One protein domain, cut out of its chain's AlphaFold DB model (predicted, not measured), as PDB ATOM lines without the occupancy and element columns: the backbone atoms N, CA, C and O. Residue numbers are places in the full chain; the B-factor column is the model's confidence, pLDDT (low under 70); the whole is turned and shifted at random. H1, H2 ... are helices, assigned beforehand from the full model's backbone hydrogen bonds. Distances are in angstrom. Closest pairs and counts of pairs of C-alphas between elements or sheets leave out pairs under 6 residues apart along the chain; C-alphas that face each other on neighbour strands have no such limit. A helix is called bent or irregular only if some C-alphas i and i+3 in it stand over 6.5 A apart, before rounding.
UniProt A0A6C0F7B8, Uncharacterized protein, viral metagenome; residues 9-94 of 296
ATOM      1  N   VAL A   9     135.939 138.404 183.844       75.88
ATOM      2  CA  VAL A   9     136.382 138.956 182.566       75.88
ATOM      3  C   VAL A   9     137.685 139.693 182.835       75.88
ATOM      4  O   VAL A   9     137.680 140.723 183.494       75.88
ATOM      5  N   ASN A  10     138.804 139.160 182.338       77.38
ATOM      6  CA  ASN A  10     140.149 139.716 182.557       77.38
ATOM      7  C   ASN A  10     140.537 139.871 184.045       77.38
ATOM      8  O   ASN A  10     141.169 140.854 184.413       77.38
ATOM      9  N   GLY A  11     140.142 138.925 184.906       72.75
ATOM     10  CA  GLY A  11     140.409 138.989 186.353       72.75
ATOM     11  C   GLY A  11     139.433 139.868 187.144       72.75
ATOM     12  O   GLY A  11     139.517 139.923 188.368       72.75
ATOM     13  N   ASP A  12     138.472 140.508 186.471       74.94
ATOM     14  CA  ASP A  12     137.411 141.283 187.109       74.94
ATOM     15  C   ASP A  12     136.093 140.539 187.161       74.94
ATOM     16  O   ASP A  12     135.665 139.903 186.197       74.94
ATOM     17  N   ILE A  13     135.379 140.717 188.264       76.69
ATOM     18  CA  ILE A  13     134.029 140.200 188.408       76.69
ATOM     19  C   ILE A  13     133.087 140.975 187.497       76.69
ATOM     20  O   ILE A  13     132.905 142.191 187.605       76.69
ATOM     21  N   ASN A  14     132.402 140.245 186.621       80.62
ATOM     22  CA  ASN A  14     131.320 140.782 185.820       80.62
ATOM     23  C   ASN A  14     130.100 141.045 186.712       80.62
ATOM     24  O   ASN A  14     129.202 140.210 186.860       80.62
ATOM     25  N   PHE A  15     130.065 142.246 187.288       73.38
ATOM     26  CA  PHE A  15     129.041 142.681 188.233       73.38
ATOM     27  C   PHE A  15     127.614 142.468 187.717       73.38
ATOM     28  O   PHE A  15     126.757 141.992 188.453       73.38
ATOM     29  N   LYS A  16     127.348 142.774 186.439       75.06
ATOM     30  CA  LYS A  16     126.010 142.614 185.839       75.06
ATOM     31  C   LYS A  16     125.561 141.157 185.850       75.06
ATOM     32  O   LYS A  16     124.405 140.866 186.142       75.06
ATOM     33  N   LYS A  17     126.483 140.249 185.540       78.75
ATOM     34  CA  LYS A  17     126.217 138.814 185.498       78.75
ATOM     35  C   LYS A  17     126.003 138.246 186.897       78.75
ATOM     36  O   LYS A  17     125.070 137.479 187.114       78.75
ATOM     37  N   LEU A  18     126.817 138.671 187.861       72.94
ATOM     38  CA  LEU A  18     126.693 138.214 189.241       72.94
ATOM     39  C   LEU A  18     125.443 138.788 189.936       72.94
ATOM     40  O   LEU A  18     124.754 138.061 190.649       72.94
ATOM     41  N   ALA A  19     125.074 140.039 189.645       73.75
ATOM     42  CA  ALA A  19     123.812 140.640 190.085       73.75
ATOM     43  C   ALA A  19     122.589 139.915 189.501       73.75
ATOM     44  O   ALA A  19     121.642 139.635 190.233       73.75
ATOM     45  N   TYR A  20     122.633 139.535 188.218       82.38
ATOM     46  CA  TYR A  20     121.587 138.714 187.600       82.38
ATOM     47  C   TYR A  20     121.383 137.390 188.353       82.38
ATOM     48  O   TYR A  20     120.244 136.980 188.580       82.38
ATOM     49  N   TYR A  21     122.462 136.737 188.801       76.94
ATOM     50  CA  TYR A  21     122.352 135.539 189.639       76.94
ATOM     51  C   TYR A  21     121.787 135.824 191.035       76.94
ATOM     52  O   TYR A  21     121.032 134.999 191.546       76.94
ATOM     53  N   GLY A  22     122.111 136.973 191.633       76.38
ATOM     54  CA  GLY A  22     121.541 137.406 192.914       76.38
ATOM     55  C   GLY A  22     120.031 137.632 192.856       76.38
ATOM     56  O   GLY A  22     119.308 137.228 193.758       76.38
ATOM     57  N   GLU A  23     119.530 138.196 191.758       79.00
ATOM     58  CA  GLU A  23     118.097 138.467 191.567       79.00
ATOM     59  C   GLU A  23     117.269 137.213 191.250       79.00
ATOM     60  O   GLU A  23     116.048 137.220 191.403       79.00
ATOM     61  N   SER A  24     117.915 136.137 190.797       74.25
ATOM     62  CA  SER A  24     117.236 134.971 190.225       74.25
ATOM     63  C   SER A  24     117.367 133.674 191.032       74.25
ATOM     64  O   SER A  24     116.712 132.693 190.669       74.25
ATOM     65  N   ASN A  25     118.199 133.602 192.087       70.38
ATOM     66  CA  ASN A  25     118.655 132.300 192.597       70.38
ATOM     67  C   ASN A  25     118.893 132.193 194.123       70.38
ATOM     68  O   ASN A  25     119.596 132.994 194.724       70.38
ATOM     69  N   HIS A  26     118.441 131.077 194.711       62.84
ATOM     70  CA  HIS A  26     118.713 130.632 196.091       62.84
ATOM     71  C   HIS A  26     120.161 130.147 196.320       62.84
ATOM     72  O   HIS A  26     120.552 129.850 197.444       62.84
ATOM     73  N   ARG A  27     120.971 130.031 195.259       71.81
ATOM     74  CA  ARG A  27     122.385 129.609 195.313       71.81
ATOM     75  C   ARG A  27     123.375 130.762 195.171       71.81
ATOM     76  O   ARG A  27     124.548 130.532 194.891       71.81
ATOM     77  N   PHE A  28     122.908 131.995 195.340       82.31
ATOM     78  CA  PHE A  28     123.716 133.194 195.158       82.31
ATOM     79  C   PHE A  28     125.010 133.182 195.994       82.31
ATOM     80  O   PHE A  28     126.080 133.421 195.441       82.31
ATOM     81  N   LEU A  29     124.934 132.796 197.273       81.69
ATOM     82  CA  LEU A  29     126.108 132.709 198.150       81.69
ATOM     83  C   LEU A  29     127.177 131.750 197.598       81.69
ATOM     84  O   LEU A  29     128.347 132.102 197.528       81.69
ATOM     85  N   MET A  30     126.763 130.576 197.115       82.06
ATOM     86  CA  MET A  30     127.671 129.600 196.508       82.06
ATOM     87  C   MET A  30     128.359 130.163 195.255       82.06
ATOM     88  O   MET A  30     129.546 129.937 195.053       82.06
ATOM     89  N   ASN A  31     127.641 130.940 194.437       79.12
ATOM     90  CA  ASN A  31     128.211 131.574 193.244       79.12
ATOM     91  C   ASN A  31     129.233 132.662 193.596       79.12
ATOM     92  O   ASN A  31     130.214 132.836 192.874       79.12
ATOM     93  N   VAL A  32     129.008 133.391 194.690       80.94
ATOM     94  CA  VAL A  32     129.980 134.353 195.214       80.94
ATOM     95  C   VAL A  32     131.232 133.629 195.699       80.94
ATOM     96  O   VAL A  32     132.314 133.973 195.235       80.94
ATOM     97  N   CYS A  33     131.098 132.592 196.533       83.44
ATOM     98  CA  CYS A  33     132.239 131.800 197.010       83.44
ATOM     99  C   CYS A  33     133.069 131.239 195.848       83.44
ATOM    100  O   CYS A  33     134.280 131.416 195.812       83.44
ATOM    101  N   MET A  34     132.415 130.668 194.835       79.81
ATOM    102  CA  MET A  34     133.109 130.193 193.636       79.81
ATOM    103  C   MET A  34     133.807 131.318 192.862       79.81
ATOM    104  O   MET A  34     134.868 131.101 192.292       79.81
ATOM    105  N   SER A  35     133.221 132.518 192.816       79.56
ATOM    106  CA  SER A  35     133.851 133.665 192.148       79.56
ATOM    107  C   SER A  35     135.103 134.125 192.893       79.56
ATOM    108  O   SER A  35     136.071 134.504 192.247       79.56
ATOM    109  N   ILE A  36     135.094 134.065 194.230       83.69
ATOM    110  CA  ILE A  36     136.261 134.348 195.078       83.69
ATOM    111  C   ILE A  36     137.376 133.337 194.798       83.69
ATOM    112  O   ILE A  36     138.509 133.744 194.571       83.69
ATOM    113  N   GLU A  37     137.051 132.041 194.744       82.25
ATOM    114  CA  GLU A  37     138.016 130.966 194.456       82.25
ATOM    115  C   GLU A  37     138.648 131.064 193.060       82.25
ATOM    116  O   GLU A  37     139.743 130.556 192.838       82.25
ATOM    117  N   GLN A  38     137.958 131.683 192.097       81.69
ATOM    118  CA  GLN A  38     138.465 131.858 190.733       81.69
ATOM    119  C   GLN A  38     139.413 133.056 190.579       81.69
ATOM    120  O   GLN A  38     140.030 133.196 189.520       81.69
ATOM    121  N   LEU A  39     139.516 133.933 191.582       82.00
ATOM    122  CA  LEU A  39     140.468 135.041 191.565       82.00
ATOM    123  C   LEU A  39     141.889 134.516 191.815       82.00
ATOM    124  O   LEU A  39     142.115 133.690 192.692       82.00
ATOM    125  N   ASP A  40     142.845 134.995 191.021       75.12
ATOM    126  CA  ASP A  40     144.255 134.593 191.080       75.12
ATOM    127  C   ASP A  40     145.004 135.422 192.132       75.12
ATOM    128  O   ASP A  40     144.876 136.645 192.131       75.12
ATOM    129  N   GLU A  41     145.830 134.778 192.969       67.12
ATOM    130  CA  GLU A  41     146.735 135.410 193.953       67.12
ATOM    131  C   GLU A  41     147.622 136.516 193.352       67.12
ATOM    132  O   GLU A  41     148.121 137.376 194.073       67.12
ATOM    133  N   ASN A  42     147.787 136.534 192.026       66.31
ATOM    134  CA  ASN A  42     148.520 137.562 191.290       66.31
ATOM    135  C   ASN A  42     147.687 138.804 190.897       66.31
ATOM    136  O   ASN A  42     148.170 139.630 190.117       66.31
ATOM    137  N   CYS A  43     146.449 138.955 191.379       75.94
ATOM    138  CA  CYS A  43     145.677 140.185 191.192       75.94
ATOM    139  C   CYS A  43     146.419 141.393 191.784       75.94
ATOM    140  O   CYS A  43     146.869 141.361 192.927       75.94
ATOM    141  N   ASP A  44     146.505 142.490 191.025       77.25
ATOM    142  CA  ASP A  44     147.012 143.744 191.583       77.25
ATOM    143  C   ASP A  44     146.069 144.298 192.670       77.25
ATOM    144  O   ASP A  44     144.865 144.015 192.684       77.25
ATOM    145  N   ASP A  45     146.609 145.120 193.575       68.00
ATOM    146  CA  ASP A  45     145.866 145.671 194.720       68.00
ATOM    147  C   ASP A  45     144.574 146.397 194.301       68.00
ATOM    148  O   ASP A  45     143.571 146.384 195.021       68.00
ATOM    149  N   LYS A  46     144.571 147.021 193.113       63.59
ATOM    150  CA  LYS A  46     143.413 147.755 192.582       63.59
ATOM    151  C   LYS A  46     142.295 146.805 192.153       63.59
ATOM    152  O   LYS A  46     141.124 147.059 192.439       63.59
ATOM    153  N   THR A  47     142.648 145.719 191.479       70.00
ATOM    154  CA  THR A  47     141.738 144.662 191.028       70.00
ATOM    155  C   THR A  47     141.170 143.913 192.226       70.00
ATOM    156  O   THR A  47     139.960 143.688 192.294       70.00
ATOM    157  N   LEU A  48     142.012 143.629 193.222       71.81
ATOM    158  CA  LEU A  48     141.609 143.021 194.486       71.81
ATOM    159  C   LEU A  48     140.560 143.888 195.207       71.81
ATOM    160  O   LEU A  48     139.464 143.418 195.508       71.81
ATOM    161  N   LEU A  49     140.838 145.183 195.393       64.69
ATOM    162  CA  LEU A  49     139.913 146.114 196.048       64.69
ATOM    163  C   LEU A  49     138.578 146.238 195.298       64.69
ATOM    164  O   LEU A  49     137.505 146.216 195.906       64.69
ATOM    165  N   ARG A  50     138.622 146.345 193.964       68.69
ATOM    166  CA  ARG A  50     137.422 146.436 193.119       68.69
ATOM    167  C   ARG A  50     136.549 145.185 193.244       68.69
ATOM    168  O   ARG A  50     135.335 145.310 193.421       68.69
ATOM    169  N   ASN A  51     137.156 144.003 193.176       76.12
ATOM    170  CA  ASN A  51     136.452 142.729 193.301       76.12
ATOM    171  C   ASN A  51     135.882 142.531 194.712       76.12
ATOM    172  O   ASN A  51     134.727 142.124 194.837       76.12
ATOM    173  N   PHE A  52     136.626 142.904 195.758       77.12
ATOM    174  CA  PHE A  52     136.144 142.880 197.140       77.12
ATOM    175  C   PHE A  52     134.881 143.736 197.309       77.12
ATOM    176  O   PHE A  52     133.842 143.232 197.733       77.12
ATOM    177  N   CYS A  53     134.922 145.008 196.899       68.62
ATOM    178  CA  CYS A  53     133.778 145.918 197.004       68.62
ATOM    179  C   CYS A  53     132.559 145.424 196.210       68.62
ATOM    180  O   CYS A  53     131.425 145.500 196.695       68.62
ATOM    181  N   ALA A  54     132.780 144.899 195.001       67.56
ATOM    182  CA  ALA A  54     131.721 144.347 194.164       67.56
ATOM    183  C   ALA A  54     131.039 143.146 194.836       67.56
ATOM    184  O   ALA A  54     129.812 143.108 194.932       67.56
ATOM    185  N   LEU A  55     131.820 142.189 195.336       76.50
ATOM    186  CA  LEU A  55     131.305 141.003 196.015       76.50
ATOM    187  C   LEU A  55     130.613 141.340 197.326       76.50
ATOM    188  O   LEU A  55     129.514 140.850 197.571       76.50
ATOM    189  N   TYR A  56     131.219 142.205 198.138       75.12
ATOM    190  CA  TYR A  56     130.664 142.636 199.414       75.12
ATOM    191  C   TYR A  56     129.298 143.301 199.222       75.12
ATOM    192  O   TYR A  56     128.332 142.958 199.902       75.12
ATOM    193  N   TYR A  57     129.179 144.210 198.245       73.06
ATOM    194  CA  TYR A  57     127.902 144.836 197.903       73.06
ATOM    195  C   TYR A  57     126.851 143.803 197.489       73.06
ATOM    196  O   TYR A  57     125.704 143.877 197.929       73.06
ATOM    197  N   LEU A  58     127.224 142.848 196.635       72.62
ATOM    198  CA  LEU A  58     126.298 141.833 196.142       72.62
ATOM    199  C   LEU A  58     125.860 140.888 197.268       72.62
ATOM    200  O   LEU A  58     124.673 140.581 197.350       72.62
ATOM    201  N   LEU A  59     126.775 140.484 198.155       77.19
ATOM    202  CA  LEU A  59     126.464 139.733 199.373       77.19
ATOM    203  C   LEU A  59     125.481 140.504 200.245       77.19
ATOM    204  O   LEU A  59     124.401 140.000 200.523       77.19
ATOM    205  N   ASN A  60     125.779 141.752 200.582       74.31
ATOM    206  CA  ASN A  60     124.883 142.572 201.396       74.31
ATOM    207  C   ASN A  60     123.492 142.760 200.761       74.31
ATOM    208  O   ASN A  60     122.480 142.842 201.449       74.31
ATOM    209  N   LYS A  61     123.426 142.846 199.430       77.62
ATOM    210  CA  LYS A  61     122.177 143.127 198.715       77.62
ATOM    211  C   LYS A  61     121.309 141.895 198.468       77.62
ATOM    212  O   LYS A  61     120.087 142.015 198.488       77.62
ATOM    213  N   TYR A  62     121.926 140.763 198.146       79.44
ATOM    214  CA  TYR A  62     121.226 139.583 197.632       79.44
ATOM    215  C   TYR A  62     121.404 138.336 198.501       79.44
ATOM    216  O   TYR A  62     120.685 137.359 198.298       79.44
ATOM    217  N   SER A  63     122.336 138.330 199.460       74.25
ATOM    218  CA  SER A  63     122.386 137.263 200.460       74.25
ATOM    219  C   SER A  63     121.388 137.553 201.583       74.25
ATOM    220  O   SER A  63     121.097 138.702 201.895       74.25
ATOM    221  N   GLU A  64     120.861 136.503 202.209       79.25
ATOM    222  CA  GLU A  64     120.013 136.636 203.402       79.25
ATOM    223  C   GLU A  64     120.831 136.929 204.679       79.25
ATOM    224  O   GLU A  64     120.275 136.923 205.780       79.25
ATOM    225  N   LEU A  65     122.145 137.167 204.549       77.31
ATOM    226  CA  LEU A  65     123.032 137.508 205.658       77.31
ATOM    227  C   LEU A  65     122.661 138.893 206.191       77.31
ATOM    228  O   LEU A  65     122.497 139.842 205.426       77.31
ATOM    229  N   LYS A  66     122.492 139.001 207.510       71.94
ATOM    230  CA  LYS A  66     121.990 140.226 208.155       71.94
ATOM    231  C   LYS A  66     123.067 141.010 208.885       71.94
ATOM    232  O   LYS A  66     122.877 142.204 209.112       71.94
ATOM    233  N   GLU A  67     124.159 140.357 209.268       74.69
ATOM    234  CA  GLU A  67     125.245 140.985 210.009       74.69
ATOM    235  C   GLU A  67     126.482 141.148 209.121       74.69
ATOM    236  O   GLU A  67     126.839 140.263 208.341       74.69
ATOM    237  N   ASN A  68     127.170 142.285 209.254       69.38
ATOM    238  CA  ASN A  68     128.391 142.561 208.490       69.38
ATOM    239  C   ASN A  68     129.488 141.525 208.773       69.38
ATOM    240  O   ASN A  68     130.255 141.184 207.878       69.38
ATOM    241  N   SER A  69     129.557 141.006 210.001       75.06
ATOM    242  CA  SER A  69     130.467 139.920 210.377       75.06
ATOM    243  C   SER A  69     130.240 138.660 209.548       75.06
ATOM    244  O   SER A  69     131.213 138.036 209.134       75.06
ATOM    245  N   ASP A  70     128.985 138.325 209.249       78.44
ATOM    246  CA  ASP A  70     128.644 137.131 208.474       78.44
ATOM    247  C   ASP A  70     129.057 137.280 207.008       78.44
ATOM    248  O   ASP A  70     129.529 136.331 206.391       78.44
ATOM    249  N   ILE A  71     128.907 138.486 206.448       77.00
ATOM    250  CA  ILE A  71     129.359 138.800 205.086       77.00
ATOM    251  C   ILE A  71     130.886 138.735 205.013       77.00
ATOM    252  O   ILE A  71     131.434 138.195 204.056       77.00
ATOM    253  N   LEU A  72     131.575 139.272 206.021       77.06
ATOM    254  CA  LEU A  72     133.035 139.278 206.079       77.06
ATOM    255  C   LEU A  72     133.615 137.871 206.219       77.06
ATOM    256  O   LEU A  72     134.626 137.589 205.584       77.06
ATOM    257  N   ALA A  73     132.935 136.983 206.946       83.12
ATOM    258  CA  ALA A  73     133.334 135.586 207.082       83.12
ATOM    259  C   ALA A  73     133.377 134.829 205.739       83.12
ATOM    260  O   ALA A  73     134.069 133.825 205.622       83.12
ATOM    261  N   VAL A  74     132.676 135.310 204.702       82.81
ATOM    262  CA  VAL A  74     132.739 134.738 203.341       82.81
ATOM    263  C   VAL A  74     134.098 134.982 202.673       82.81
ATOM    264  O   VAL A  74     134.463 134.270 201.740       82.81
ATOM    265  N   PHE A  75     134.836 135.993 203.130       84.25
ATOM    266  CA  PHE A  75     136.146 136.370 202.601       84.25
ATOM    267  C   PHE A  75     137.308 135.894 203.481       84.25
ATOM    268  O   PHE A  75     138.466 136.080 203.095       84.25
ATOM    269  N   ASP A  76     137.022 135.308 204.643       80.56
ATOM    270  CA  ASP A  76     138.043 134.694 205.489       80.56
ATOM    271  C   ASP A  76     138.659 133.484 204.760       80.56
ATOM    272  O   ASP A  76     137.996 132.826 203.955       80.56
ATOM    273  N   ASP A  77     139.949 133.230 204.995       78.06
ATOM    274  CA  ASP A  77     140.732 132.164 204.348       78.06
ATOM    275  C   ASP A  77     140.710 132.199 202.799       78.06
ATOM    276  O   ASP A  77     140.845 131.171 202.129       78.06
ATOM    277  N   SER A  78     140.528 133.384 202.208       83.69
ATOM    278  CA  SER A  78     140.549 133.603 200.755       83.69
ATOM    279  C   SER A  78     141.723 134.482 200.319       83.69
ATOM    280  O   SER A  78     142.455 135.020 201.146       83.69
ATOM    281  N   ILE A  79     141.858 134.728 199.011       80.44
ATOM    282  CA  ILE A  79     142.836 135.682 198.455       80.44
ATOM    283  C   ILE A  79     142.778 137.079 199.113       80.44
ATOM    284  O   ILE A  79     143.755 137.825 199.121       80.44
ATOM    285  N   PHE A  80     141.634 137.449 199.691       79.88
ATOM    286  CA  PHE A  80     141.458 138.727 200.368       79.88
ATOM    287  C   PHE A  80     142.053 138.760 201.783       79.88
ATOM    288  O   PHE A  80     142.249 139.860 202.295       79.88
ATOM    289  N   GLU A  81     142.345 137.616 202.415       79.31
ATOM    290  CA  GLU A  81     142.669 137.482 203.846       79.31
ATOM    291  C   GLU A  81     143.817 138.405 204.285       79.31
ATOM    292  O   GLU A  81     143.666 139.192 205.223       79.31
ATOM    293  N   SER A  82     144.942 138.394 203.562       73.12
ATOM    294  CA  SER A  82     146.119 139.212 203.896       73.12
ATOM    295  C   SER A  82     145.851 140.716 203.817       73.12
ATOM    296  O   SER A  82     146.522 141.508 204.479       73.12
ATOM    297  N   SER A  83     144.860 141.106 203.020       68.12
ATOM    298  CA  SER A  83     144.492 142.495 202.754       68.12
ATOM    299  C   SER A  83     143.202 142.893 203.470       68.12
ATOM    300  O   SER A  83     142.835 144.067 203.454       68.12
ATOM    301  N   ILE A  84     142.501 141.953 204.118       66.75
ATOM    302  CA  ILE A  84     141.126 142.153 204.582       66.75
ATOM    303  C   ILE A  84     141.051 143.182 205.700       66.75
ATOM    304  O   ILE A  84     140.108 143.957 205.739       66.75
ATOM    305  N   ASN A  85     142.048 143.241 206.584       61.97
ATOM    306  CA  ASN A  85     142.080 144.227 207.665       61.97
ATOM    307  C   ASN A  85     142.354 145.636 207.128       61.97
ATOM    308  O   ASN A  85     141.674 146.572 207.521       61.97
ATOM    309  N   TRP A  86     143.251 145.775 206.148       63.69
ATOM    310  CA  TRP A  86     143.466 147.039 205.441       63.69
ATOM    311  C   TRP A  86     142.223 147.471 204.640       63.69
ATOM    312  O   TRP A  86     141.843 148.639 204.672       63.69
ATOM    313  N   MET A  87     141.533 146.531 203.984       57.12
ATOM    314  CA  MET A  87     140.269 146.790 203.285       57.12
ATOM    315  C   MET A  87     139.118 147.101 204.251       57.12
ATOM    316  O   MET A  87     138.284 147.937 203.924       57.12
ATOM    317  N   LYS A  88     139.079 146.482 205.442       55.69
ATOM    318  CA  LYS A  88     138.147 146.799 206.540       55.69
ATOM    319  C   LYS A  88     138.424 148.185 207.105       55.69
ATOM    320  O   LYS A  88     137.475 148.903 207.371       55.69
ATOM    321  N   ASP A  89     139.686 148.574 207.254       54.81
ATOM    322  CA  ASP A  89     140.056 149.914 207.704       54.81
ATOM    323  C   ASP A  89     139.650 150.958 206.662       54.81
ATOM    324  O   ASP A  89     138.982 151.922 207.015       54.81
ATOM    325  N   LEU A  90     139.931 150.729 205.373       49.81
ATOM    326  CA  LEU A  90     139.393 151.551 204.280       49.81
ATOM    327  C   LEU A  90     137.861 151.588 204.327       49.81
ATOM    328  O   LEU A  90     137.274 152.661 204.313       49.81
ATOM    329  N   TYR A  91     137.193 150.441 204.447       45.59
ATOM    330  CA  TYR A  91     135.738 150.363 204.523       45.59
ATOM    331  C   TYR A  91     135.182 151.133 205.728       45.59
ATOM    332  O   TYR A  91     134.286 151.943 205.563       45.59
ATOM    333  N   ASN A  92     135.723 150.962 206.928       44.66
ATOM    334  CA  ASN A  92     135.266 151.672 208.124       44.66
ATOM    335  C   ASN A  92     135.551 153.179 208.032       44.66
ATOM    336  O   ASN A  92     134.726 153.977 208.468       44.66
ATOM    337  N   ILE A  93     136.661 153.572 207.397       47.00
ATOM    338  CA  ILE A  93     136.974 154.970 207.069       47.00
ATOM    339  C   ILE A  93     135.954 155.549 206.067       47.00
ATOM    340  O   ILE A  93     135.563 156.705 206.215       47.00
ATOM    341  N   PHE A  94     135.476 154.756 205.101       41.41
ATOM    342  CA  PHE A  94     134.539 155.195 204.054       41.41
ATOM    343  C   PHE A  94     133.042 154.988 204.365       41.41
ATOM    344  O   PHE A  94     132.204 155.615 203.719       41.41
TER     345      PHE A  94
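Overview. This is residues 9 to 94 of the 296 residues of an uncharacterized protein of viral metagenome (UniProt A0A6C0F7B8). Three helices, H1, H2 and H3, make an up-and-down bundle, their centres in a triangle, and the last helix, H5, runs crosswise near the early part of the long helix H3. The short helix H4 packs on residues 56 to 60 of H3, and H1 and H2 pack on its later residues, 54 to 62. The printed part has 86 residues, with five named helices in the order H1, H2, H3, H4, H5 and no named strand; the class is all helix. It is compact, with a radius of gyration of the C-alphas of 12.2 A, and rounded, spanning 32 by 30 by 22 A.

Along the chain. Begin with the longest helix, H3, residues 45 to 62: find C-alpha 45 at (145.866, 145.671, 194.720), and from there it runs 25.5 A to C-alpha 62 at (121.226, 139.583, 197.632). Go back along the chain to H2, residues 28 to 37, 14.5 A long, and to H1, residues 15 to 24, 14.2 A long. After H3 look for H4, residues 68 to 72, 6.2 A long. H5, residues 81 to 94, is 19.5 A long and ends at C-alpha 94, at (134.539, 155.195, 204.054). H5 is irregular: C-alphas 82 and 85 are 7.5 A apart.

Arrangement. Start at H3, the hub, which touches three helices. With residues 55 to 62 alone it touches H2; look at the closest C-alphas, those of Val 32 and Leu 55, 6.8 A apart. H2 and H3 form a helical hairpin, opposite ways at a shallow tilt of 13 degrees. With residues 54 to 62 alone H3 touches H1, closest at the C-alphas of Gly 22 and Tyr 62, 5.2 A apart; the two run the same way at a shallow tilt of 18 degrees. H1 and H2 are a helical hairpin too: they touch, closest at the C-alphas of Gly 22 and Phe 28, 5.2 A apart, and run opposite ways at a shallow tilt of 31 degrees. With residues 56 to 60 alone H3 touches H4, closest at the C-alphas of Leu 59 and Ile 71, 6.5 A apart. H5 is close to H3 but not clearly touching: the closest C-alphas, those of Leu 49 and Met 87, are 7.3 A apart, and the lines are only just about perpendicular, at 70.4 degrees. H5 is apart from H1, H2 and H4. In H1, H2, H3 and H4 each O i to N i+4 pair is within hydrogen-bond range; in H5, 8 of 10 are.

Size, cuts and confidence. The two C-alphas farthest apart, those of Ser 24 and Ile 93, are 32.8 A apart. The printed part has no cut and no long link; H1 to H2 and H3 to H4 are tight links, H2 to H3 and H4 to H5 short ones. The mean pLDDT of the printed part is 73.1, and 22 residues are under 70, among them residues 83 to 94 in H5.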